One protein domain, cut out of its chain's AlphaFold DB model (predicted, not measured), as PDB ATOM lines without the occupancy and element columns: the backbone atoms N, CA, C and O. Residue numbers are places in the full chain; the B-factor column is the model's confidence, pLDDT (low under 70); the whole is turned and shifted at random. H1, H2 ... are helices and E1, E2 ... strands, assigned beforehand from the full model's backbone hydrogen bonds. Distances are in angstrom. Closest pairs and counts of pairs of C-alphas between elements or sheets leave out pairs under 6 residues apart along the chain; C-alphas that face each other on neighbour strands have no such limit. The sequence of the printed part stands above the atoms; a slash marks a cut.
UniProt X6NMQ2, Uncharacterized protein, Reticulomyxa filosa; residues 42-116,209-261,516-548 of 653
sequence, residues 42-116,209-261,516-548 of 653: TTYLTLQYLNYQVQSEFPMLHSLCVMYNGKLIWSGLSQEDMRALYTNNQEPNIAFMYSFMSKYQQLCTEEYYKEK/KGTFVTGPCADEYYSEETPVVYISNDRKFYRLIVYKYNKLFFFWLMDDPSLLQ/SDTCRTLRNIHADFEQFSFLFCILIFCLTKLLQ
ATOM      1  N   THR A  42      48.978 -28.673 -48.469       90.88
ATOM      2  CA  THR A  42      48.540 -27.627 -47.541       90.88
ATOM      3  C   THR A  42      48.001 -28.264 -46.271       90.88
ATOM      4  O   THR A  42      48.513 -27.967 -45.198       90.88
ATOM      5  N   THR A  43      47.081 -29.230 -46.378       91.50
ATOM      6  CA  THR A  43      46.583 -29.963 -45.200       91.50
ATOM      7  C   THR A  43      47.699 -30.684 -44.449       91.50
ATOM      8  O   THR A  43      47.719 -30.659 -43.220       91.50
ATOM      9  N   TYR A  44      48.648 -31.303 -45.157       93.75
ATOM     10  CA  TYR A  44      49.794 -31.949 -44.515       93.75
ATOM     11  C   TYR A  44      50.631 -30.957 -43.690       93.75
ATOM     12  O   TYR A  44      50.950 -31.238 -42.537       93.75
ATOM     13  N   LEU A  45      50.965 -29.795 -44.261       93.06
ATOM     14  CA  LEU A  45      51.749 -28.769 -43.568       93.06
ATOM     15  C   LEU A  45      50.983 -28.166 -42.389       93.06
ATOM     16  O   LEU A  45      51.581 -27.960 -41.337       93.06
ATOM     17  N   THR A  46      49.672 -27.947 -42.524       91.88
ATOM     18  CA  THR A  46      48.816 -27.500 -41.415       91.88
ATOM     19  C   THR A  46      48.835 -28.503 -40.264       91.88
ATOM     20  O   THR A  46      49.017 -28.107 -39.119       91.88
ATOM     21  N   LEU A  47      48.704 -29.800 -40.555       93.38
ATOM     22  CA  LEU A  47      48.760 -30.866 -39.549       93.38
ATOM     23  C   LEU A  47      50.129 -30.973 -38.876       93.38
ATOM     24  O   LEU A  47      50.211 -31.159 -37.665       93.38
ATOM     25  N   GLN A  48      51.204 -30.829 -39.648       92.81
ATOM     26  CA  GLN A  48      52.559 -30.847 -39.110       92.81
ATOM     27  C   GLN A  48      52.829 -29.629 -38.214       92.81
ATOM     28  O   GLN A  48      53.391 -29.783 -37.133       92.81
ATOM     29  N   TYR A  49      52.405 -28.436 -38.639       92.69
ATOM     30  CA  TYR A  49      52.497 -27.215 -37.838       92.69
ATOM     31  C   TYR A  49      51.675 -27.328 -36.551       92.69
ATOM     32  O   TYR A  49      52.168 -27.001 -35.476       92.69
ATOM     33  N   LEU A  50      50.454 -27.858 -36.656       90.94
ATOM     34  CA  LEU A  50      49.585 -28.137 -35.519       90.94
ATOM     35  C   LEU A  50      50.273 -29.055 -34.504       90.94
ATOM     36  O   LEU A  50      50.314 -28.734 -33.321       90.94
ATOM     37  N   ASN A  51      50.839 -30.173 -34.967       92.06
ATOM     38  CA  ASN A  51      51.569 -31.090 -34.099       92.06
ATOM     39  C   ASN A  51      52.737 -30.390 -33.393       92.06
ATOM     40  O   ASN A  51      52.889 -30.541 -32.189       92.06
ATOM     41  N   TYR A  52      53.521 -29.599 -34.128       93.12
ATOM     42  CA  TYR A  52      54.649 -28.864 -33.561       93.12
ATOM     43  C   TYR A  52      54.212 -27.884 -32.464       93.12
ATOM     44  O   TYR A  52      54.800 -27.885 -31.390       93.12
ATOM     45  N   GLN A  53      53.159 -27.098 -32.707       91.62
ATOM     46  CA  GLN A  53      52.627 -26.141 -31.730       91.62
ATOM     47  C   GLN A  53      52.106 -26.834 -30.465       91.62
ATOM     48  O   GLN A  53      52.395 -26.409 -29.349       91.62
ATOM     49  N   VAL A  54      51.367 -27.934 -30.633       89.69
ATOM     50  CA  VAL A  54      50.856 -28.721 -29.503       89.69
ATOM     51  C   VAL A  54      52.007 -29.345 -28.709       89.69
ATOM     52  O   VAL A  54      52.000 -29.265 -27.489       89.69
ATOM     53  N   GLN A  55      53.014 -29.910 -29.375       89.94
ATOM     54  CA  GLN A  55      54.186 -30.484 -28.706       89.94
ATOM     55  C   GLN A  55      55.052 -29.425 -28.009       89.94
ATOM     56  O   GLN A  55      55.614 -29.702 -26.954       89.94
ATOM     57  N   SER A  56      55.162 -28.215 -28.571       92.69
ATOM     58  CA  SER A  56      55.940 -27.137 -27.949       92.69
ATOM     59  C   SER A  56      55.278 -26.581 -26.693       92.69
ATOM     60  O   SER A  56      55.979 -26.254 -25.742       92.69
ATOM     61  N   GLU A  57      53.946 -26.478 -26.684       92.00
ATOM     62  CA  GLU A  57      53.192 -26.001 -25.516       92.00
ATOM     63  C   GLU A  57      52.983 -27.122 -24.480       92.00
ATOM     64  O   GLU A  57      52.956 -26.863 -23.278       92.00
ATOM     65  N   PHE A  58      52.913 -28.385 -24.921       92.06
ATOM     66  CA  PHE A  58      52.710 -29.553 -24.059       92.06
ATOM     67  C   PHE A  58      53.768 -30.634 -24.313       92.06
ATOM     68  O   PHE A  58      53.496 -31.617 -25.007       92.06
ATOM     69  N   PRO A  59      54.958 -30.523 -23.692       92.00
ATOM     70  CA  PRO A  59      56.046 -31.486 -23.880       92.00
ATOM     71  C   PRO A  59      55.700 -32.927 -23.476       92.00
ATOM     72  O   PRO A  59      56.348 -33.863 -23.929       92.00
ATOM     73  N   MET A  60      54.679 -33.110 -22.632       92.00
ATOM     74  CA  MET A  60      54.168 -34.427 -22.235       92.00
ATOM     75  C   MET A  60      53.336 -35.121 -23.324       92.00
ATOM     76  O   MET A  60      53.049 -36.309 -23.209       92.00
ATOM     77  N   LEU A  61      52.918 -34.405 -24.373       93.00
ATOM     78  CA  LEU A  61      52.231 -35.001 -25.516       93.00
ATOM     79  C   LEU A  61      53.273 -35.518 -26.509       93.00
ATOM     80  O   LEU A  61      53.891 -34.760 -27.252       93.00
ATOM     81  N   HIS A  62      53.445 -36.834 -26.546       90.75
ATOM     82  CA  HIS A  62      54.490 -37.480 -27.327       90.75
ATOM     83  C   HIS A  62      54.201 -37.455 -28.827       90.75
ATOM     84  O   HIS A  62      55.059 -37.138 -29.651       90.75
ATOM     85  N   SER A  63      52.984 -37.814 -29.227       92.69
ATOM     86  CA  SER A  63      52.639 -37.968 -30.640       92.69
ATOM     87  C   SER A  63      51.172 -37.679 -30.890       92.69
ATOM     88  O   SER A  63      50.309 -38.087 -30.113       92.69
ATOM     89  N   LEU A  64      50.900 -37.014 -32.012       93.81
ATOM     90  CA  LEU A  64      49.558 -36.820 -32.541       93.81
ATOM     91  C   LEU A  64      49.266 -37.865 -33.635       93.81
ATOM     92  O   LEU A  64      50.128 -38.278 -34.413       93.81
ATOM     93  N   CYS A  65      48.012 -38.265 -33.738       94.75
ATOM     94  CA  CYS A  65      47.460 -38.982 -34.873       94.75
ATOM     95  C   CYS A  65      46.120 -38.338 -35.227       94.75
ATOM     96  O   CYS A  65      45.326 -38.022 -34.346       94.75
ATOM     97  N   VAL A  66      45.864 -38.114 -36.517       94.88
ATOM     98  CA  VAL A  66      44.638 -37.459 -36.983       94.88
ATOM     99  C   VAL A  66      43.910 -38.336 -37.983       94.88
ATOM    100  O   VAL A  66      44.469 -38.803 -38.984       94.88
ATOM    101  N   MET A  67      42.618 -38.518 -37.734       94.44
ATOM    102  CA  MET A  67      41.713 -39.232 -38.619       94.44
ATOM    103  C   MET A  67      40.582 -38.338 -39.097       94.44
ATOM    104  O   MET A  67      40.075 -37.502 -38.359       94.44
ATOM    105  N   TYR A  68      40.146 -38.574 -40.329       94.75
ATOM    106  CA  TYR A  68      38.985 -37.938 -40.924       94.75
ATOM    107  C   TYR A  68      37.994 -38.987 -41.408       94.75
ATOM    108  O   TYR A  68      38.315 -39.783 -42.296       94.75
ATOM    109  N   ASN A  69      36.782 -38.993 -40.848       92.44
ATOM    110  CA  ASN A  69      35.717 -39.923 -41.240       92.44
ATOM    111  C   ASN A  69      36.190 -41.398 -41.268       92.44
ATOM    112  O   ASN A  69      36.041 -42.109 -42.268       92.44
ATOM    113  N   GLY A  70      36.880 -41.823 -40.202       89.12
ATOM    114  CA  GLY A  70      37.430 -43.177 -40.067       89.12
ATOM    115  C   GLY A  70      38.628 -43.497 -40.973       89.12
ATOM    116  O   GLY A  70      39.067 -44.646 -41.020       89.12
ATOM    117  N   LYS A  71      39.167 -42.515 -41.704       91.69
ATOM    118  CA  LYS A  71      40.378 -42.664 -42.520       91.69
ATOM    119  C   LYS A  71      41.543 -41.948 -41.858       91.69
ATOM    120  O   LYS A  71      41.400 -40.814 -41.419       91.69
ATOM    121  N   LEU A  72      42.701 -42.591 -41.823       93.25
ATOM    122  CA  LEU A  72      43.910 -41.998 -41.262       93.25
ATOM    123  C   LEU A  72      44.483 -40.978 -42.249       93.25
ATOM    124  O   LEU A  72      44.802 -41.354 -43.381       93.25
ATOM    125  N   ILE A  73      44.581 -39.713 -41.836       95.06
ATOM    126  CA  ILE A  73      45.105 -38.631 -42.685       95.06
ATOM    127  C   ILE A  73      46.544 -38.258 -42.325       95.06
ATOM    128  O   ILE A  73      47.331 -37.946 -43.216       95.06
ATOM    129  N   TRP A  74      46.912 -38.346 -41.046       94.94
ATOM    130  CA  TRP A  74      48.259 -38.045 -40.569       94.94
ATOM    131  C   TRP A  74      48.560 -38.822 -39.288       94.94
ATOM    132  O   TRP A  74      47.661 -39.053 -38.481       94.94
ATOM    133  N   SER A  75      49.811 -39.231 -39.107       93.94
ATOM    134  CA  SER A  75      50.287 -39.798 -37.852       93.94
ATOM    135  C   SER A  75      51.747 -39.433 -37.630       93.94
ATOM    136  O   SER A  75      52.549 -39.542 -38.558       93.94
ATOM    137  N   GLY A  76      52.071 -39.008 -36.410       92.62
ATOM    138  CA  GLY A  76      53.442 -38.894 -35.919       92.62
ATOM    139  C   GLY A  76      53.989 -40.210 -35.357       92.62
ATOM    140  O   GLY A  76      55.172 -40.285 -35.049       92.62
ATOM    141  N   LEU A  77      53.149 -41.242 -35.237       90.88
ATOM    142  CA  LEU A  77      53.533 -42.550 -34.710       90.88
ATOM    143  C   LEU A  77      54.138 -43.442 -35.794       90.88
ATOM    144  O   LEU A  77      53.745 -43.383 -36.965       90.88
ATOM    145  N   SER A  78      55.051 -44.324 -35.382       89.62
ATOM    146  CA  SER A  78      55.588 -45.360 -36.265       89.62
ATOM    147  C   SER A  78      54.477 -46.294 -36.762       89.62
ATOM    148  O   SER A  78      53.365 -46.346 -36.224       89.62
ATOM    149  N   GLN A  79      54.767 -47.076 -37.802       84.69
ATOM    150  CA  GLN A  79      53.785 -48.026 -38.311       84.69
ATOM    151  C   GLN A  79      53.483 -49.135 -37.291       84.69
ATOM    152  O   GLN A  79      52.331 -49.567 -37.209       84.69
ATOM    153  N   GLU A  80      54.484 -49.600 -36.542       85.06
ATOM    154  CA  GLU A  80      54.310 -50.570 -35.459       85.06
ATOM    155  C   GLU A  80      53.426 -50.010 -34.345       85.06
ATOM    156  O   GLU A  80      52.520 -50.702 -33.889       85.06
ATOM    157  N   ASP A  81      53.608 -48.744 -33.978       86.94
ATOM    158  CA  ASP A  81      52.864 -48.103 -32.889       86.94
ATOM    159  C   ASP A  81      51.432 -47.756 -33.311       86.94
ATOM    160  O   ASP A  81      50.470 -47.997 -32.580       86.94
ATOM    161  N   MET A  82      51.253 -47.303 -34.555       86.38
ATOM    162  CA  MET A  82      49.929 -47.181 -35.168       86.38
ATOM    163  C   MET A  82      49.219 -48.523 -35.253       86.38
ATOM    164  O   MET A  82      47.998 -48.590 -35.144       86.38
ATOM    165  N   ARG A  83      49.961 -49.613 -35.462       79.94
ATOM    166  CA  ARG A  83      49.399 -50.951 -35.335       79.94
ATOM    167  C   ARG A  83      49.096 -51.263 -33.878       79.94
ATOM    168  O   ARG A  83      48.025 -51.796 -33.644       79.94
ATOM    169  N   ALA A  84      49.943 -50.946 -32.909       77.38
ATOM    170  CA  ALA A  84      49.679 -51.230 -31.498       77.38
ATOM    171  C   ALA A  84      48.363 -50.592 -31.021       77.38
ATOM    172  O   ALA A  84      47.552 -51.282 -30.408       77.38
ATOM    173  N   LEU A  85      48.081 -49.355 -31.448       75.25
ATOM    174  CA  LEU A  85      46.798 -48.677 -31.213       75.25
ATOM    175  C   LEU A  85      45.563 -49.432 -31.748       75.25
ATOM    176  O   LEU A  85      44.438 -49.104 -31.381       75.25
ATOM    177  N   TYR A  86      45.748 -50.425 -32.625       69.31
ATOM    178  CA  TYR A  86      44.668 -51.018 -33.414       69.31
ATOM    179  C   TYR A  86      44.725 -52.529 -33.689       69.31
ATOM    180  O   TYR A  86      43.765 -53.064 -34.242       69.31
ATOM    181  N   THR A  87      45.819 -53.229 -33.385       60.88
ATOM    182  CA  THR A  87      46.069 -54.597 -33.883       60.88
ATOM    183  C   THR A  87      46.003 -55.641 -32.784       60.88
ATOM    184  O   THR A  87      45.533 -56.740 -33.049       60.88
ATOM    185  N   ASN A  88      46.439 -55.342 -31.562       37.34
ATOM    186  CA  ASN A  88      46.744 -56.409 -30.613       37.34
ATOM    187  C   ASN A  88      45.942 -56.252 -29.322       37.34
ATOM    188  O   ASN A  88      46.228 -55.383 -28.510       37.34
ATOM    189  N   ASN A  89      44.963 -57.137 -29.131       39.78
ATOM    190  CA  ASN A  89      44.403 -57.533 -27.833       39.78
ATOM    191  C   ASN A  89      43.761 -56.458 -26.947       39.78
ATOM    192  O   ASN A  89      43.291 -56.783 -25.862       39.78
ATOM    193  N   GLN A  90      43.625 -55.220 -27.410       46.34
ATOM    194  CA  GLN A  90      42.715 -54.266 -26.796       46.34
ATOM    195  C   GLN A  90      41.340 -54.357 -27.457       46.34
ATOM    196  O   GLN A  90      40.817 -53.348 -27.909       46.34
ATOM    197  N   GLU A  91      40.732 -55.548 -27.532       45.28
ATOM    198  CA  GLU A  91      39.294 -55.631 -27.822       45.28
ATOM    199  C   GLU A  91      38.490 -54.632 -26.983       45.28
ATOM    200  O   GLU A  91      37.673 -53.957 -27.589       45.28
ATOM    201  N   PRO A  92      38.762 -54.392 -25.684       50.81
ATOM    202  CA  PRO A  92      38.084 -53.322 -24.966       50.81
ATOM    203  C   PRO A  92      38.417 -51.923 -25.485       50.81
ATOM    204  O   PRO A  92      37.480 -51.164 -25.625       50.81
ATOM    205  N   ASN A  93      39.654 -51.556 -25.857       48.12
ATOM    206  CA  ASN A  93      39.938 -50.177 -26.310       48.12
ATOM    207  C   ASN A  93      39.620 -49.934 -27.787       48.12
ATOM    208  O   ASN A  93      39.315 -48.818 -28.175       48.12
ATOM    209  N   ILE A  94      39.667 -50.967 -28.623       50.97
ATOM    210  CA  ILE A  94      39.259 -50.942 -30.028       50.97
ATOM    211  C   ILE A  94      37.746 -51.070 -30.107       50.97
ATOM    212  O   ILE A  94      37.145 -50.335 -30.873       50.97
ATOM    213  N   ALA A  95      37.098 -51.940 -29.331       53.06
ATOM    214  CA  ALA A  95      35.647 -51.902 -29.183       53.06
ATOM    215  C   ALA A  95      35.224 -50.631 -28.460       53.06
ATOM    216  O   ALA A  95      34.192 -50.102 -28.809       53.06
ATOM    217  N   PHE A  96      36.002 -50.060 -27.548       62.16
ATOM    218  CA  PHE A  96      35.731 -48.731 -27.010       62.16
ATOM    219  C   PHE A  96      35.871 -47.704 -28.122       62.16
ATOM    220  O   PHE A  96      34.899 -47.043 -28.404       62.16
ATOM    221  N   MET A  97      36.980 -47.620 -28.857       58.69
ATOM    222  CA  MET A  97      37.144 -46.640 -29.934       58.69
ATOM    223  C   MET A  97      36.140 -46.841 -31.070       58.69
ATOM    224  O   MET A  97      35.551 -45.871 -31.517       58.69
ATOM    225  N   TYR A  98      35.896 -48.060 -31.548       59.91
ATOM    226  CA  TYR A  98      34.926 -48.345 -32.610       59.91
ATOM    227  C   TYR A  98      33.487 -48.344 -32.112       59.91
ATOM    228  O   TYR A  98      32.644 -47.880 -32.864       59.91
ATOM    229  N   SER A  99      33.165 -48.824 -30.906       61.19
ATOM    230  CA  SER A  99      31.815 -48.654 -30.341       61.19
ATOM    231  C   SER A  99      31.572 -47.200 -30.005       61.19
ATOM    232  O   SER A  99      30.481 -46.732 -30.256       61.19
ATOM    233  N   PHE A 100      32.576 -46.447 -29.568       61.97
ATOM    234  CA  PHE A 100      32.497 -45.008 -29.382       61.97
ATOM    235  C   PHE A 100      32.297 -44.328 -30.731       61.97
ATOM    236  O   PHE A 100      31.315 -43.623 -30.911       61.97
ATOM    237  N   MET A 101      33.152 -44.581 -31.726       58.97
ATOM    238  CA  MET A 101      33.005 -44.022 -33.074       58.97
ATOM    239  C   MET A 101      31.675 -44.436 -33.718       58.97
ATOM    240  O   MET A 101      31.060 -43.612 -34.385       58.97
ATOM    241  N   SER A 102      31.204 -45.667 -33.498       62.25
ATOM    242  CA  SER A 102      29.931 -46.196 -34.004       62.25
ATOM    243  C   SER A 102      28.731 -45.603 -33.271       62.25
ATOM    244  O   SER A 102      27.807 -45.139 -33.927       62.25
ATOM    245  N   LYS A 103      28.747 -45.564 -31.935       64.44
ATOM    246  CA  LYS A 103      27.728 -44.938 -31.079       64.44
ATOM    247  C   LYS A 103      27.635 -43.458 -31.393       64.44
ATOM    248  O   LYS A 103      26.547 -42.933 -31.544       64.44
ATOM    249  N   TYR A 104      28.762 -42.787 -31.605       59.22
ATOM    250  CA  TYR A 104      28.759 -41.391 -32.014       59.22
ATOM    251  C   TYR A 104      28.273 -41.229 -33.458       59.22
ATOM    252  O   TYR A 104      27.522 -40.310 -33.749       59.22
ATOM    253  N   GLN A 105      28.650 -42.109 -34.387       63.00
ATOM    254  CA  GLN A 105      28.100 -42.072 -35.745       63.00
ATOM    255  C   GLN A 105      26.573 -42.275 -35.741       63.00
ATOM    256  O   GLN A 105      25.878 -41.607 -36.507       63.00
ATOM    257  N   GLN A 106      26.057 -43.134 -34.856       67.69
ATOM    258  CA  GLN A 106      24.627 -43.299 -34.587       67.69
ATOM    259  C   GLN A 106      24.021 -42.019 -33.996       67.69
ATOM    260  O   GLN A 106      23.077 -41.495 -34.568       67.69
ATOM    261  N   LEU A 107      24.622 -41.429 -32.958       64.44
ATOM    262  CA  LEU A 107      24.149 -40.167 -32.370       64.44
ATOM    263  C   LEU A 107      24.112 -39.021 -33.393       64.44
ATOM    264  O   LEU A 107      23.112 -38.324 -33.490       64.44
ATOM    265  N   CYS A 108      25.147 -38.871 -34.226       58.84
ATOM    266  CA  CYS A 108      25.159 -37.867 -35.293       58.84
ATOM    267  C   CYS A 108      24.084 -38.121 -36.359       58.84
ATOM    268  O   CYS A 108      23.579 -37.173 -36.955       58.84
ATOM    269  N   THR A 109      23.764 -39.386 -36.655       68.06
ATOM    270  CA  THR A 109      22.691 -39.701 -37.611       68.06
ATOM    271  C   THR A 109      21.319 -39.467 -36.988       68.06
ATOM    272  O   THR A 109      20.461 -38.891 -37.648       68.06
ATOM    273  N   GLU A 110      21.124 -39.812 -35.719       73.56
ATOM    274  CA  GLU A 110      19.895 -39.522 -34.976       73.56
ATOM    275  C   GLU A 110      19.642 -38.020 -34.811       73.56
ATOM    276  O   GLU A 110      18.519 -37.578 -35.041       73.56
ATOM    277  N   GLU A 111      20.656 -37.223 -34.454       70.75
ATOM    278  CA  GLU A 111      20.545 -35.758 -34.389       70.75
ATOM    279  C   GLU A 111      20.146 -35.174 -35.745       70.75
ATOM    280  O   GLU A 111      19.198 -34.395 -35.818       70.75
ATOM    281  N   TYR A 112      20.782 -35.634 -36.827       76.56
ATOM    282  CA  TYR A 112      20.425 -35.230 -38.187       76.56
ATOM    283  C   TYR A 112      18.960 -35.552 -38.532       76.56
ATOM    284  O   TYR A 112      18.249 -34.706 -39.073       76.56
ATOM    285  N   TYR A 113      18.476 -36.755 -38.204       79.81
ATOM    286  CA  TYR A 113      17.077 -37.121 -38.448       79.81
ATOM    287  C   TYR A 113      16.102 -36.345 -37.552       79.81
ATOM    288  O   TYR A 113      15.024 -35.984 -38.018       79.81
ATOM    289  N   LYS A 114      16.473 -36.037 -36.302       81.62
ATOM    290  CA  LYS A 114      15.666 -35.200 -35.398       81.62
ATOM    291  C   LYS A 114      15.539 -33.767 -35.912       81.62
ATOM    292  O   LYS A 114      14.443 -33.214 -35.862       81.62
ATOM    293  N   GLU A 115      16.623 -33.167 -36.401       82.31
ATOM    294  CA  GLU A 115      16.585 -31.829 -37.007       82.31
ATOM    295  C   GLU A 115      15.738 -31.818 -38.278       82.31
ATOM    296  O   GLU A 115      14.836 -30.993 -38.403       82.31
ATOM    297  N   LYS A 116      15.934 -32.801 -39.165       82.19
ATOM    298  CA  LYS A 116      15.133 -32.935 -40.384       82.19
ATOM    299  C   LYS A 116      13.636 -33.104 -40.090       82.19
ATOM    300  O   LYS A 116      12.807 -32.482 -40.743       82.19
ATOM    301  N   LYS A 209      30.546 -27.638 -31.924       77.12
ATOM    302  CA  LYS A 209      31.157 -27.979 -30.631       77.12
ATOM    303  C   LYS A 209      32.123 -29.144 -30.806       77.12
ATOM    304  O   LYS A 209      31.721 -30.245 -31.180       77.12
ATOM    305  N   GLY A 210      33.406 -28.897 -30.557       85.44
ATOM    306  CA  GLY A 210      34.371 -29.975 -30.363       85.44
ATOM    307  C   GLY A 210      34.220 -30.584 -28.971       85.44
ATOM    308  O   GLY A 210      33.882 -29.878 -28.020       85.44
ATOM    309  N   THR A 211      34.443 -31.888 -28.853       86.75
ATOM    310  CA  THR A 211      34.237 -32.652 -27.617       86.75
ATOM    311  C   THR A 211      35.430 -33.560 -27.340       86.75
ATOM    312  O   THR A 211      35.940 -34.235 -28.236       86.75
ATOM    313  N   PHE A 212      35.888 -33.590 -26.087       84.75
ATOM    314  CA  PHE A 212      36.817 -34.624 -25.641       84.75
ATOM    315  C   PHE A 212      36.053 -35.945 -25.525       84.75
ATOM    316  O   PHE A 212      34.987 -36.024 -24.921       84.75
ATOM    317  N   VAL A 213      36.589 -36.957 -26.190       80.06
ATOM    318  CA  VAL A 213      36.087 -38.331 -26.242       80.06
ATOM    319  C   VAL A 213      36.707 -39.146 -25.115       80.06
ATOM    320  O   VAL A 213      36.011 -39.873 -24.418       80.06
ATOM    321  N   THR A 214      38.019 -39.000 -24.948       78.00
ATOM    322  CA  THR A 214      38.773 -39.476 -23.790       78.00
ATOM    323  C   THR A 214      39.726 -38.377 -23.375       78.00
ATOM    324  O   THR A 214      40.215 -37.617 -24.217       78.00
ATOM    325  N   GLY A 215      40.003 -38.290 -22.084       64.06
ATOM    326  CA  GLY A 215      40.840 -37.238 -21.540       64.06
ATOM    327  C   GLY A 215      40.222 -36.626 -20.293       64.06
ATOM    328  O   GLY A 215      39.214 -37.132 -19.796       64.06
ATOM    329  N   PRO A 216      40.861 -35.581 -19.762       50.84
ATOM    330  CA  PRO A 216      40.534 -35.066 -18.448       50.84
ATOM    331  C   PRO A 216      39.079 -34.603 -18.411       50.84
ATOM    332  O   PRO A 216      38.610 -33.864 -19.283       50.84
ATOM    333  N   CYS A 217      38.354 -35.136 -17.428       49.47
ATOM    334  CA  CYS A 217      36.981 -34.752 -17.151       49.47
ATOM    335  C   CYS A 217      36.949 -33.269 -16.763       49.47
ATOM    336  O   CYS A 217      37.974 -32.677 -16.423       49.47
ATOM    337  N   ALA A 218      35.759 -32.667 -16.803       45.78
ATOM    338  CA  ALA A 218      35.546 -31.258 -16.462       45.78
ATOM    339  C   ALA A 218      36.116 -30.844 -15.084       45.78
ATOM    340  O   ALA A 218      36.329 -29.655 -14.864       45.78
ATOM    341  N   ASP A 219      36.422 -31.811 -14.215       45.59
ATOM    342  CA  ASP A 219      36.873 -31.624 -12.836       45.59
ATOM    343  C   ASP A 219      38.386 -31.868 -12.627       45.59
ATOM    344  O   ASP A 219      38.783 -32.392 -11.594       45.59
ATOM    345  N   GLU A 220      39.250 -31.505 -13.583       44.62
ATOM    346  CA  GLU A 220      40.732 -31.495 -13.442       44.62
ATOM    347  C   GLU A 220      41.417 -32.872 -13.257       44.62
ATOM    348  O   GLU A 220      42.644 -32.959 -13.308       44.62
ATOM    349  N   TYR A 221      40.663 -33.967 -13.129       48.44
ATOM    350  CA  TYR A 221      41.201 -35.328 -13.079       48.44
ATOM    351  C   TYR A 221      41.069 -36.037 -14.430       48.44
ATOM    352  O   TYR A 221      40.027 -36.003 -15.095       48.44
ATOM    353  N   TYR A 222      42.126 -36.750 -14.828       56.50
ATOM    354  CA  TYR A 222      41.975 -37.839 -15.789       56.50
ATOM    355  C   TYR A 222      40.968 -38.815 -15.205       56.50
ATOM    356  O   TYR A 222      41.189 -39.323 -14.107       56.50
ATOM    357  N   SER A 223      39.883 -39.091 -15.931       59.84
ATOM    358  CA  SER A 223      39.059 -40.241 -15.579       59.84
ATOM    359  C   SER A 223      39.986 -41.459 -15.527       59.84
ATOM    360  O   SER A 223      40.788 -41.654 -16.454       59.84
ATOM    361  N   GLU A 224      39.897 -42.265 -14.464       66.44
ATOM    362  CA  GLU A 224      40.568 -43.571 -14.378       66.44
ATOM    363  C   GLU A 224      40.248 -44.441 -15.608       66.44
ATOM    364  O   GLU A 224      41.025 -45.314 -15.982       66.44
ATOM    365  N   GLU A 225      39.154 -44.127 -16.307       76.12
ATOM    366  CA  GLU A 225      38.699 -44.755 -17.543       76.12
ATOM    367  C   GLU A 225      39.474 -44.314 -18.799       76.12
ATOM    368  O   GLU A 225      39.228 -44.839 -19.887       76.12
ATOM    369  N   THR A 226      40.399 -43.348 -18.701       82.69
ATOM    370  CA  THR A 226      41.191 -42.914 -19.862       82.69
ATOM    371  C   THR A 226      42.061 -44.083 -20.335       82.69
ATOM    372  O   THR A 226      42.915 -44.539 -19.568       82.69
ATOM    373  N   PRO A 227      41.910 -44.556 -21.587       87.94
ATOM    374  CA  PRO A 227      42.599 -45.752 -22.044       87.94
ATOM    375  C   PRO A 227      44.115 -45.604 -21.950       87.94
ATOM    376  O   PRO A 227      44.688 -44.623 -22.434       87.94
ATOM    377  N   VAL A 228      44.766 -46.611 -21.373       90.25
ATOM    378  CA  VAL A 228      46.225 -46.714 -21.342       90.25
ATOM    379  C   VAL A 228      46.695 -47.571 -22.518       90.25
ATOM    380  O   VAL A 228      46.178 -48.664 -22.779       90.25
ATOM    381  N   VAL A 229      47.681 -47.068 -23.253       89.88
ATOM    382  CA  VAL A 229      48.261 -47.712 -24.432       89.88
ATOM    383  C   VAL A 229      49.749 -47.922 -24.200       89.88
ATOM    384  O   VAL A 229      50.465 -46.993 -23.843       89.88
ATOM    385  N   TYR A 230      50.224 -49.145 -24.424       90.00
ATOM    386  CA  TYR A 230      51.652 -49.456 -24.414       90.00
ATOM    387  C   TYR A 230      52.238 -49.296 -25.817       90.00
ATOM    388  O   TYR A 230      51.766 -49.935 -26.761       90.00
ATOM    389  N   ILE A 231      53.276 -48.474 -25.946       90.19
ATOM    390  CA  ILE A 231      54.006 -48.267 -27.197       90.19
ATOM    391  C   ILE A 231      55.307 -49.059 -27.125       90.19
ATOM    392  O   ILE A 231      56.156 -48.819 -26.267       90.19
ATOM    393  N   SER A 232      55.454 -50.039 -28.019       84.88
ATOM    394  CA  SER A 232      56.563 -50.998 -27.971       84.88
ATOM    395  C   SER A 232      57.918 -50.363 -28.245       84.88
ATOM    396  O   SER A 232      58.915 -50.813 -27.681       84.88
ATOM    397  N   ASN A 233      57.957 -49.338 -29.098       86.31
ATOM    398  CA  ASN A 233      59.202 -48.668 -29.461       86.31
ATOM    399  C   ASN A 233      59.789 -47.896 -28.277       86.31
ATOM    400  O   ASN A 233      60.977 -48.026 -27.994       86.31
ATOM    401  N   ASP A 234      58.935 -47.195 -27.530       88.12
ATOM    402  CA  ASP A 234      59.353 -46.397 -26.374       88.12
ATOM    403  C   ASP A 234      59.389 -47.213 -25.076       88.12
ATOM    404  O   ASP A 234      59.938 -46.769 -24.069       88.12
ATOM    405  N   ARG A 235      58.808 -48.420 -25.098       90.38
ATOM    406  CA  ARG A 235      58.612 -49.308 -23.942       90.38
ATOM    407  C   ARG A 235      57.909 -48.621 -22.771       90.38
ATOM    408  O   ARG A 235      58.171 -48.941 -21.611       90.38
ATOM    409  N   LYS A 236      57.002 -47.697 -23.078       91.69
ATOM    410  CA  LYS A 236      56.286 -46.866 -22.109       91.69
ATOM    411  C   LYS A 236      54.779 -46.995 -22.276       91.69
ATOM    412  O   LYS A 236      54.274 -47.298 -23.361       91.69
ATOM    413  N   PHE A 237      54.072 -46.771 -21.172       91.06
ATOM    414  CA  PHE A 237      52.623 -46.636 -21.152       91.06
ATOM    415  C   PHE A 237      52.243 -45.163 -21.289       91.06
ATOM    416  O   PHE A 237      52.795 -44.307 -20.603       91.06
ATOM    417  N   TYR A 238      51.277 -44.897 -22.156       93.31
ATOM    418  CA  TYR A 238      50.748 -43.571 -22.443       93.31
ATOM    419  C   TYR A 238      49.256 -43.549 -22.153       93.31
ATOM    420  O   TYR A 238      48.559 -44.535 -22.407       93.31
ATOM    421  N   ARG A 239      48.735 -42.410 -21.701       92.06
ATOM    422  CA  ARG A 239      47.289 -42.169 -21.719       92.06
ATOM    423  C   ARG A 239      46.869 -41.674 -23.092       92.06
ATOM    424  O   ARG A 239      47.482 -40.764 -23.649       92.06
ATOM    425  N   LEU A 240      45.814 -42.272 -23.635       92.12
ATOM    426  CA  LEU A 240      45.250 -41.885 -24.919       92.12
ATOM    427  C   LEU A 240      44.187 -40.801 -24.722       92.12
ATOM    428  O   LEU A 240      43.087 -41.071 -24.234       92.12
ATOM    429  N   ILE A 241      44.501 -39.584 -25.157       91.62
ATOM    430  CA  ILE A 241      43.559 -38.464 -25.207       91.62
ATOM    431  C   ILE A 241      42.963 -38.417 -26.608       91.62
ATOM    432  O   ILE A 241      43.690 -38.376 -27.601       91.62
ATOM    433  N   VAL A 242      41.638 -38.402 -26.696       91.31
ATOM    434  CA  VAL A 242      40.919 -38.327 -27.964       91.31
ATOM    435  C   VAL A 242      40.047 -37.087 -27.959       91.31
ATOM    436  O   VAL A 242      39.189 -36.918 -27.098       91.31
ATOM    437  N   TYR A 243      40.230 -36.233 -28.957       92.25
ATOM    438  CA  TYR A 243      39.403 -35.055 -29.176       92.25
ATOM    439  C   TYR A 243      38.712 -35.148 -30.528       92.25
ATOM    440  O   TYR A 243      39.344 -35.380 -31.561       92.25
ATOM    441  N   LYS A 244      37.394 -34.971 -30.530       91.44
ATOM    442  CA  LYS A 244      36.573 -34.987 -31.732       91.44
ATOM    443  C   LYS A 244      36.175 -33.566 -32.104       91.44
ATOM    444  O   LYS A 244      35.591 -32.841 -31.305       91.44
ATOM    445  N   TYR A 245      36.400 -33.210 -33.363       92.38
ATOM    446  CA  TYR A 245      35.899 -31.978 -33.958       92.38
ATOM    447  C   TYR A 245      35.231 -32.281 -35.297       92.38
ATOM    448  O   TYR A 245      35.896 -32.623 -36.274       92.38
ATOM    449  N   ASN A 246      33.902 -32.189 -35.352       93.06
ATOM    450  CA  ASN A 246      33.117 -32.598 -36.519       93.06
ATOM    451  C   ASN A 246      33.463 -34.040 -36.971       93.06
ATOM    452  O   ASN A 246      33.145 -35.014 -36.284       93.06
ATOM    453  N   LYS A 247      34.134 -34.189 -38.121       93.88
ATOM    454  CA  LYS A 247      34.590 -35.475 -38.683       93.88
ATOM    455  C   LYS A 247      36.071 -35.755 -38.430       93.88
ATOM    456  O   LYS A 247      36.545 -36.822 -38.830       93.88
ATOM    457  N   LEU A 248      36.779 -34.814 -37.806       93.94
ATOM    458  CA  LEU A 248      38.161 -34.947 -37.371       93.94
ATOM    459  C   LEU A 248      38.213 -35.591 -35.987       93.94
ATOM    460  O   LEU A 248      37.455 -35.240 -35.084       93.94
ATOM    461  N   PHE A 249      39.139 -36.525 -35.833       93.12
ATOM    462  CA  PHE A 249      39.504 -37.122 -34.559       93.12
ATOM    463  C   PHE A 249      41.002 -36.935 -34.371       93.12
ATOM    464  O   PHE A 249      41.786 -37.352 -35.228       93.12
ATOM    465  N   PHE A 250      41.375 -36.306 -33.266       93.69
ATOM    466  CA  PHE A 250      42.745 -36.106 -32.831       93.69
ATOM    467  C   PHE A 250      43.021 -37.083 -31.698       93.69
ATOM    468  O   PHE A 250      42.260 -37.148 -30.739       93.69
ATOM    469  N   PHE A 251      44.087 -37.853 -31.840       93.31
ATOM    470  CA  PHE A 251      44.555 -38.822 -30.863       93.31
ATOM    471  C   PHE A 251      45.917 -38.343 -30.387       93.31
ATOM    472  O   PHE A 251      46.837 -38.253 -31.201       93.31
ATOM    473  N   TRP A 252      46.050 -38.039 -29.104       94.19
ATOM    474  CA  TRP A 252      47.331 -37.735 -28.486       94.19
ATOM    475  C   TRP A 252      47.722 -38.832 -27.514       94.19
ATOM    476  O   TRP A 252      46.898 -39.307 -26.731       94.19
ATOM    477  N   LEU A 253      48.993 -39.212 -27.562       93.69
ATOM    478  CA  LEU A 253      49.613 -40.010 -26.516       93.69
ATOM    479  C   LEU A 253      50.261 -39.072 -25.518       93.69
ATOM    480  O   LEU A 253      51.147 -38.302 -25.886       93.69
ATOM    481  N   MET A 254      49.805 -39.136 -24.277       93.50
ATOM    482  CA  MET A 254      50.350 -38.345 -23.191       93.50
ATOM    483  C   MET A 254      51.181 -39.231 -22.268       93.50
ATOM    484  O   MET A 254      50.706 -40.281 -21.828       93.50
ATOM    485  N   ASP A 255      52.404 -38.795 -21.981       92.75
ATOM    486  CA  ASP A 255      53.234 -39.376 -20.934       92.75
ATOM    487  C   ASP A 255      52.540 -39.185 -19.583       92.75
ATOM    488  O   ASP A 255      52.245 -38.061 -19.177       92.75
ATOM    489  N   ASP A 256      52.287 -40.285 -18.880       87.44
ATOM    490  CA  ASP A 256      51.814 -40.232 -17.504       87.44
ATOM    491  C   ASP A 256      52.935 -40.694 -16.562       87.44
ATOM    492  O   ASP A 256      53.234 -41.892 -16.503       87.44
ATOM    493  N   PRO A 257      53.561 -39.775 -15.805       82.06
ATOM    494  CA  PRO A 257      54.629 -40.131 -14.882       82.06
ATOM    495  C   PRO A 257      54.155 -41.054 -13.753       82.06
ATOM    496  O   PRO A 257      54.976 -41.774 -13.190       82.06
ATOM    497  N   SER A 258      52.855 -41.098 -13.437       82.06
ATOM    498  CA  SER A 258      52.327 -42.038 -12.441       82.06
ATOM    499  C   SER A 258      52.369 -43.493 -12.923       82.06
ATOM    500  O   SER A 258      52.514 -44.404 -12.110       82.06
ATOM    501  N   LEU A 259      52.345 -43.717 -14.243       74.44
ATOM    502  CA  LEU A 259      52.504 -45.041 -14.851       74.44
ATOM    503  C   LEU A 259      53.973 -45.474 -14.950       74.44
ATOM    504  O   LEU A 259      54.245 -46.629 -15.269       74.44
ATOM    505  N   LEU A 260      54.918 -44.567 -14.677       62.31
ATOM    506  CA  LEU A 260      56.355 -44.845 -14.684       62.31
ATOM    507  C   LEU A 260      56.873 -45.397 -13.354       62.31
ATOM    508  O   LEU A 260      58.091 -45.466 -13.187       62.31
ATOM    509  N   GLN A 261      56.010 -45.809 -12.413       58.72
ATOM    510  CA  GLN A 261      56.515 -46.575 -11.277       58.72
ATOM    511  C   GLN A 261      57.244 -47.800 -11.836       58.72
ATOM    512  O   GLN A 261      56.618 -48.595 -12.547       58.72
ATOM    513  N   SER A 516      36.288 -37.406 -58.002       93.62
ATOM    514  CA  SER A 516      35.422 -36.347 -57.462       93.62
ATOM    515  C   SER A 516      35.226 -36.487 -55.946       93.62
ATOM    516  O   SER A 516      35.370 -35.516 -55.206       93.62
ATOM    517  N   ASP A 517      35.049 -37.718 -55.456       93.31
ATOM    518  CA  ASP A 517      34.905 -38.014 -54.026       93.31
ATOM    519  C   ASP A 517      36.150 -37.658 -53.208       93.31
ATOM    520  O   ASP A 517      36.043 -37.187 -52.074       93.31
ATOM    521  N   THR A 518      37.345 -37.866 -53.769       90.75
ATOM    522  CA  THR A 518      38.603 -37.473 -53.115       90.75
ATOM    523  C   THR A 518      38.706 -35.955 -53.039       90.75
ATOM    524  O   THR A 518      38.982 -35.436 -51.964       90.75
ATOM    525  N   CYS A 519      38.406 -35.243 -54.129       92.69
ATOM    526  CA  CYS A 519      38.403 -33.778 -54.147       92.69
ATOM    527  C   CYS A 519      37.377 -33.193 -53.167       92.69
ATOM    528  O   CYS A 519      37.687 -32.254 -52.441       92.69
ATOM    529  N   ARG A 520      36.171 -33.772 -53.106       95.06
ATOM    530  CA  ARG A 520      35.134 -33.366 -52.151       95.06
ATOM    531  C   ARG A 520      35.571 -33.619 -50.709       95.06
ATOM    532  O   ARG A 520      35.376 -32.760 -49.861       95.06
ATOM    533  N   THR A 521      36.188 -34.770 -50.439       93.75
ATOM    534  CA  THR A 521      36.710 -35.089 -49.101       93.75
ATOM    535  C   THR A 521      37.821 -34.118 -48.695       93.75
ATOM    536  O   THR A 521      37.768 -33.604 -47.587       93.75
ATOM    537  N   LEU A 522      38.771 -33.811 -49.587       93.31
ATOM    538  CA  LEU A 522      39.827 -32.822 -49.331       93.31
ATOM    539  C   LEU A 522      39.249 -31.430 -49.064       93.31
ATOM    540  O   LEU A 522      39.617 -30.795 -48.085       93.31
ATOM    541  N   ARG A 523      38.284 -30.981 -49.874       94.69
ATOM    542  CA  ARG A 523      37.609 -29.694 -49.657       94.69
ATOM    543  C   ARG A 523      36.924 -29.625 -48.293       94.69
ATOM    544  O   ARG A 523      37.027 -28.606 -47.626       94.69
ATOM    545  N   ASN A 524      36.256 -30.699 -47.874       95.44
ATOM    546  CA  ASN A 524      35.632 -30.745 -46.553       95.44
ATOM    547  C   ASN A 524      36.683 -30.723 -45.435       95.44
ATOM    548  O   ASN A 524      36.492 -30.019 -44.457       95.44
ATOM    549  N   ILE A 525      37.805 -31.434 -45.603       94.75
ATOM    550  CA  ILE A 525      38.927 -31.391 -44.657       94.75
ATOM    551  C   ILE A 525      39.463 -29.959 -44.523       94.75
ATOM    552  O   ILE A 525      39.669 -29.500 -43.407       94.75
ATOM    553  N   HIS A 526      39.652 -29.234 -45.630       93.69
ATOM    554  CA  HIS A 526      40.074 -27.832 -45.582       93.69
ATOM    555  C   HIS A 526      39.061 -26.943 -44.871       93.69
ATOM    556  O   HIS A 526      39.461 -26.197 -43.989       93.69
ATOM    557  N   ALA A 527      37.774 -27.055 -45.204       93.94
ATOM    558  CA  ALA A 527      36.730 -26.277 -44.541       93.94
ATOM    559  C   ALA A 527      36.699 -26.553 -43.027       93.94
ATOM    560  O   ALA A 527      36.611 -25.622 -42.228       93.94
ATOM    561  N   ASP A 528      36.848 -27.820 -42.634       92.94
ATOM    562  CA  ASP A 528      36.922 -28.218 -41.230       92.94
ATOM    563  C   ASP A 528      38.190 -27.655 -40.557       92.94
ATOM    564  O   ASP A 528      38.108 -27.194 -39.423       92.94
ATOM    565  N   PHE A 529      39.344 -27.612 -41.240       90.75
ATOM    566  CA  PHE A 529      40.578 -27.012 -40.708       90.75
ATOM    567  C   PHE A 529      40.553 -25.481 -40.642       90.75
ATOM    568  O   PHE A 529      41.089 -24.909 -39.696       90.75
ATOM    569  N   GLU A 530      39.939 -24.810 -41.614       90.31
ATOM    570  CA  GLU A 530      39.757 -23.356 -41.600       90.31
ATOM    571  C   GLU A 530      38.913 -22.948 -40.394       90.31
ATOM    572  O   GLU A 530      39.288 -22.044 -39.650       90.31
ATOM    573  N   GLN A 531      37.836 -23.684 -40.126       89.31
ATOM    574  CA  GLN A 531      37.018 -23.486 -38.930       89.31
ATOM    575  C   GLN A 531      37.759 -23.901 -37.653       89.31
ATOM    576  O   GLN A 531      37.658 -23.232 -36.623       89.31
ATOM    577  N   PHE A 532      38.555 -24.970 -37.726       85.00
ATOM    578  CA  PHE A 532      39.372 -25.426 -36.609       85.00
ATOM    579  C   PHE A 532      40.470 -24.431 -36.234       85.00
ATOM    580  O   PHE A 532      40.840 -24.395 -35.073       85.00
ATOM    581  N   SER A 533      40.979 -23.599 -37.148       78.94
ATOM    582  CA  SER A 533      42.032 -22.618 -36.829       78.94
ATOM    583  C   SER A 533      41.637 -21.670 -35.689       78.94
ATOM    584  O   SER A 533      42.467 -21.336 -34.849       78.94
ATOM    585  N   PHE A 534      40.350 -21.321 -35.595       77.69
ATOM    586  CA  PHE A 534      39.804 -20.567 -34.470       77.69
ATOM    587  C   PHE A 534      39.667 -21.435 -33.211       77.69
ATOM    588  O   PHE A 534      40.056 -21.030 -32.115       77.69
ATOM    589  N   LEU A 535      39.169 -22.666 -33.372       75.12
ATOM    590  CA  LEU A 535      39.084 -23.631 -32.275       75.12
ATOM    591  C   LEU A 535      40.445 -24.095 -31.766       75.12
ATOM    592  O   LEU A 535      40.514 -24.616 -30.663       75.12
ATOM    593  N   PHE A 536      41.520 -23.906 -32.518       80.19
ATOM    594  CA  PHE A 536      42.851 -24.308 -32.112       80.19
ATOM    595  C   PHE A 536      43.325 -23.506 -30.903       80.19
ATOM    596  O   PHE A 536      43.846 -24.089 -29.957       80.19
ATOM    597  N   CYS A 537      43.060 -22.198 -30.881       81.75
ATOM    598  CA  CYS A 537      43.310 -21.372 -29.702       81.75
ATOM    599  C   CYS A 537      42.521 -21.889 -28.493       81.75
ATOM    600  O   CYS A 537      43.050 -21.940 -27.387       81.75
ATOM    601  N   ILE A 538      41.280 -22.336 -28.714       76.88
ATOM    602  CA  ILE A 538      40.439 -22.933 -27.671       76.88
ATOM    603  C   ILE A 538      40.998 -24.290 -27.243       76.88
ATOM    604  O   ILE A 538      41.012 -24.582 -26.059       76.88
ATOM    605  N   LEU A 539      41.493 -25.108 -28.170       79.81
ATOM    606  CA  LEU A 539      42.072 -26.411 -27.874       79.81
ATOM    607  C   LEU A 539      43.359 -26.269 -27.064       79.81
ATOM    608  O   LEU A 539      43.490 -26.956 -26.059       79.81
ATOM    609  N   ILE A 540      44.270 -25.368 -27.456       83.50
ATOM    610  CA  ILE A 540      45.444 -25.039 -26.640       83.50
ATOM    611  C   ILE A 540      44.972 -24.557 -25.277       83.50
ATOM    612  O   ILE A 540      45.409 -25.101 -24.279       83.50
ATOM    613  N   PHE A 541      44.044 -23.602 -25.208       80.94
ATOM    614  CA  PHE A 541      43.558 -23.091 -23.927       80.94
ATOM    615  C   PHE A 541      42.959 -24.194 -23.041       80.94
ATOM    616  O   PHE A 541      43.269 -24.266 -21.853       80.94
ATOM    617  N   CYS A 542      42.146 -25.083 -23.614       74.88
ATOM    618  CA  CYS A 542      41.585 -26.241 -22.932       74.88
ATOM    619  C   CYS A 542      42.698 -27.173 -22.460       74.88
ATOM    620  O   CYS A 542      42.727 -27.492 -21.284       74.88
ATOM    621  N   LEU A 543      43.635 -27.567 -23.322       80.00
ATOM    622  CA  LEU A 543      44.761 -28.419 -22.937       80.00
ATOM    623  C   LEU A 543      45.626 -27.755 -21.858       80.00
ATOM    624  O   LEU A 543      45.976 -28.413 -20.893       80.00
ATOM    625  N   THR A 544      45.888 -26.450 -21.933       82.31
ATOM    626  CA  THR A 544      46.615 -25.704 -20.899       82.31
ATOM    627  C   THR A 544      45.871 -25.731 -19.580       82.31
ATOM    628  O   THR A 544      46.482 -26.000 -18.553       82.31
ATOM    629  N   LYS A 545      44.555 -25.505 -19.582       76.00
ATOM    630  CA  LYS A 545      43.741 -25.599 -18.366       76.00
ATOM    631  C   LYS A 545      43.684 -27.016 -17.808       76.00
ATOM    632  O   LYS A 545      43.725 -27.177 -16.598       76.00
ATOM    633  N   LEU A 546      43.629 -28.017 -18.678       70.00
ATOM    634  CA  LEU A 546      43.543 -29.424 -18.299       70.00
ATOM    635  C   LEU A 546      44.890 -29.988 -17.815       70.00
ATOM    636  O   LEU A 546      44.907 -30.915 -17.014       70.00
ATOM    637  N   LEU A 547      46.013 -29.444 -18.295       71.94
ATOM    638  CA  LEU A 547      47.370 -29.888 -17.955       71.94
ATOM    639  C   LEU A 547      48.030 -29.025 -16.875       71.94
ATOM    640  O   LEU A 547      49.065 -29.414 -16.332       71.94
ATOM    641  N   GLN A 548      47.445 -27.873 -16.533       73.31
ATOM    642  CA  GLN A 548      47.765 -27.155 -15.306       73.31
ATOM    643  C   GLN A 548      47.294 -27.998 -14.119       73.31
ATOM    644  O   GLN A 548      46.209 -27.798 -13.589       73.31
TER     645      GLN A 548
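AT A GLANCE: This is residues 42 to 116, 209 to 261 and 516 to 548 of the 653 residues of an uncharacterized protein of Reticulomyxa filosa (UniProt X6NMQ2). A strongly twisted antiparallel sheet of six strands has H1 slantwise over E1 and E2 on one face, and the long, kinked H5 runs side by side with H1 and grazes the sheet. H2 sits by the edge strand E4 on the opposite face from H1; H3 runs past the sheet, apart from H1 and H5, and its residues 109 to 116 stick out. The printed part has 161 residues, with five named helices and six named strands in the order H1 E1 E2 H2 H3 E3 E4 E5 E6 H4 H5, and its class is mixed, helices and strands. The sheet is branched at E5, which has E3, E4 and E6 as neighbours. The whole is compact, with a radius of gyration of the C-alphas of 15.9 A, and spans 51 by 34 by 32 A.

HOW THE PARTS SIT: In the branched sheet, E5, residues 236 to 245, has E6, residues 248 to 255, on one side. E3, residues 211 to 214, and E4, residues 228 to 231, lie on the other side of E5. E4, E5 and E6 form a meander, each strand the antiparallel neighbour of the one before. The hairpin E5 and E6 has N 241 and O 252 within hydrogen-bond range at 2.9 A; in the hairpin E4 and E5, N 229 and O 238 are 2.8 A apart. E3 and E5 are antiparallel, with N 213 and O 242 at 2.8 A. E1, residues 61 to 68, is the antiparallel neighbour of E6, with N 65 and O 251 at 2.8 A. E2, residues 71 to 75, is an edge strand and forms a hairpin with E1, with N 66 and O 74 at 2.8 A. H1, residues 42 to 57, is on the sheet at a height of 9.5 A, over E1 and E2; on the local plane it runs slantwise, at 46 degrees to E2. The closest C-alphas of H1 and E1 are those of Gln 55 and Leu 61, 5.9 A apart. H5, residues 516 to 547, touches H1 with its residues 525 to 540 alone, at a shallow tilt of 10 degrees, the same way; the closest C-alphas are those of Thr 43 and His 526, 6.9 A apart. H5 only grazes the sheet with residues 521 to 539. H2, residues 79 to 87, is on the opposite face from H1, and its closest C-alpha pair with E4 is Asp 81 and Ile 231, 5.8 A apart. H3, residues 91 to 116, is close to H2 but not clearly touching, with the C-alphas of Tyr 86 and Ile 94 at 6.4 A, and only grazes the sheet with residues 93 to 104. H4, residues 257 to 260, also only grazes the sheet; the C-alphas of Phe 237 and Leu 259 are 6.5 A apart. Every O i to N i+4 pair is within hydrogen-bond range in H1 and H3, against 4 of 5 in H2 and 24 of 28 in H5; H4 is too short for such a pair.

IN THESE COORDINATES: E5 is 27.9 A from first to last C-alpha, E6 22.7 A and E1 20.5 A. H1 is 22.6 A long and begins at C-alpha 42, (48.540, -27.627, -47.541). H3 is 35.4 A long and ends at C-alpha 116, (15.133, -32.935, -40.384). H5 is 41.8 A long, has a kink of 57 degrees near residue 534, and ends at C-alpha 547, (47.370, -29.888, -17.955).

THE WHOLE: The C-alphas of Lys 116 and Gln 261, the two farthest apart, are 52.4 A apart. Residues 117 to 208 are not printed, with 19.4 A between C-alphas 116 and 209; residues 262 to 515 are not printed either, with 51.8 A between C-alphas 261 and 516. Of the links printed whole, E3 to E4, residues 215 to 227, is long. The mean pLDDT of the printed part is 80.8; residues 86 to 109, 215 to 224 and 260 to 261 are under 70.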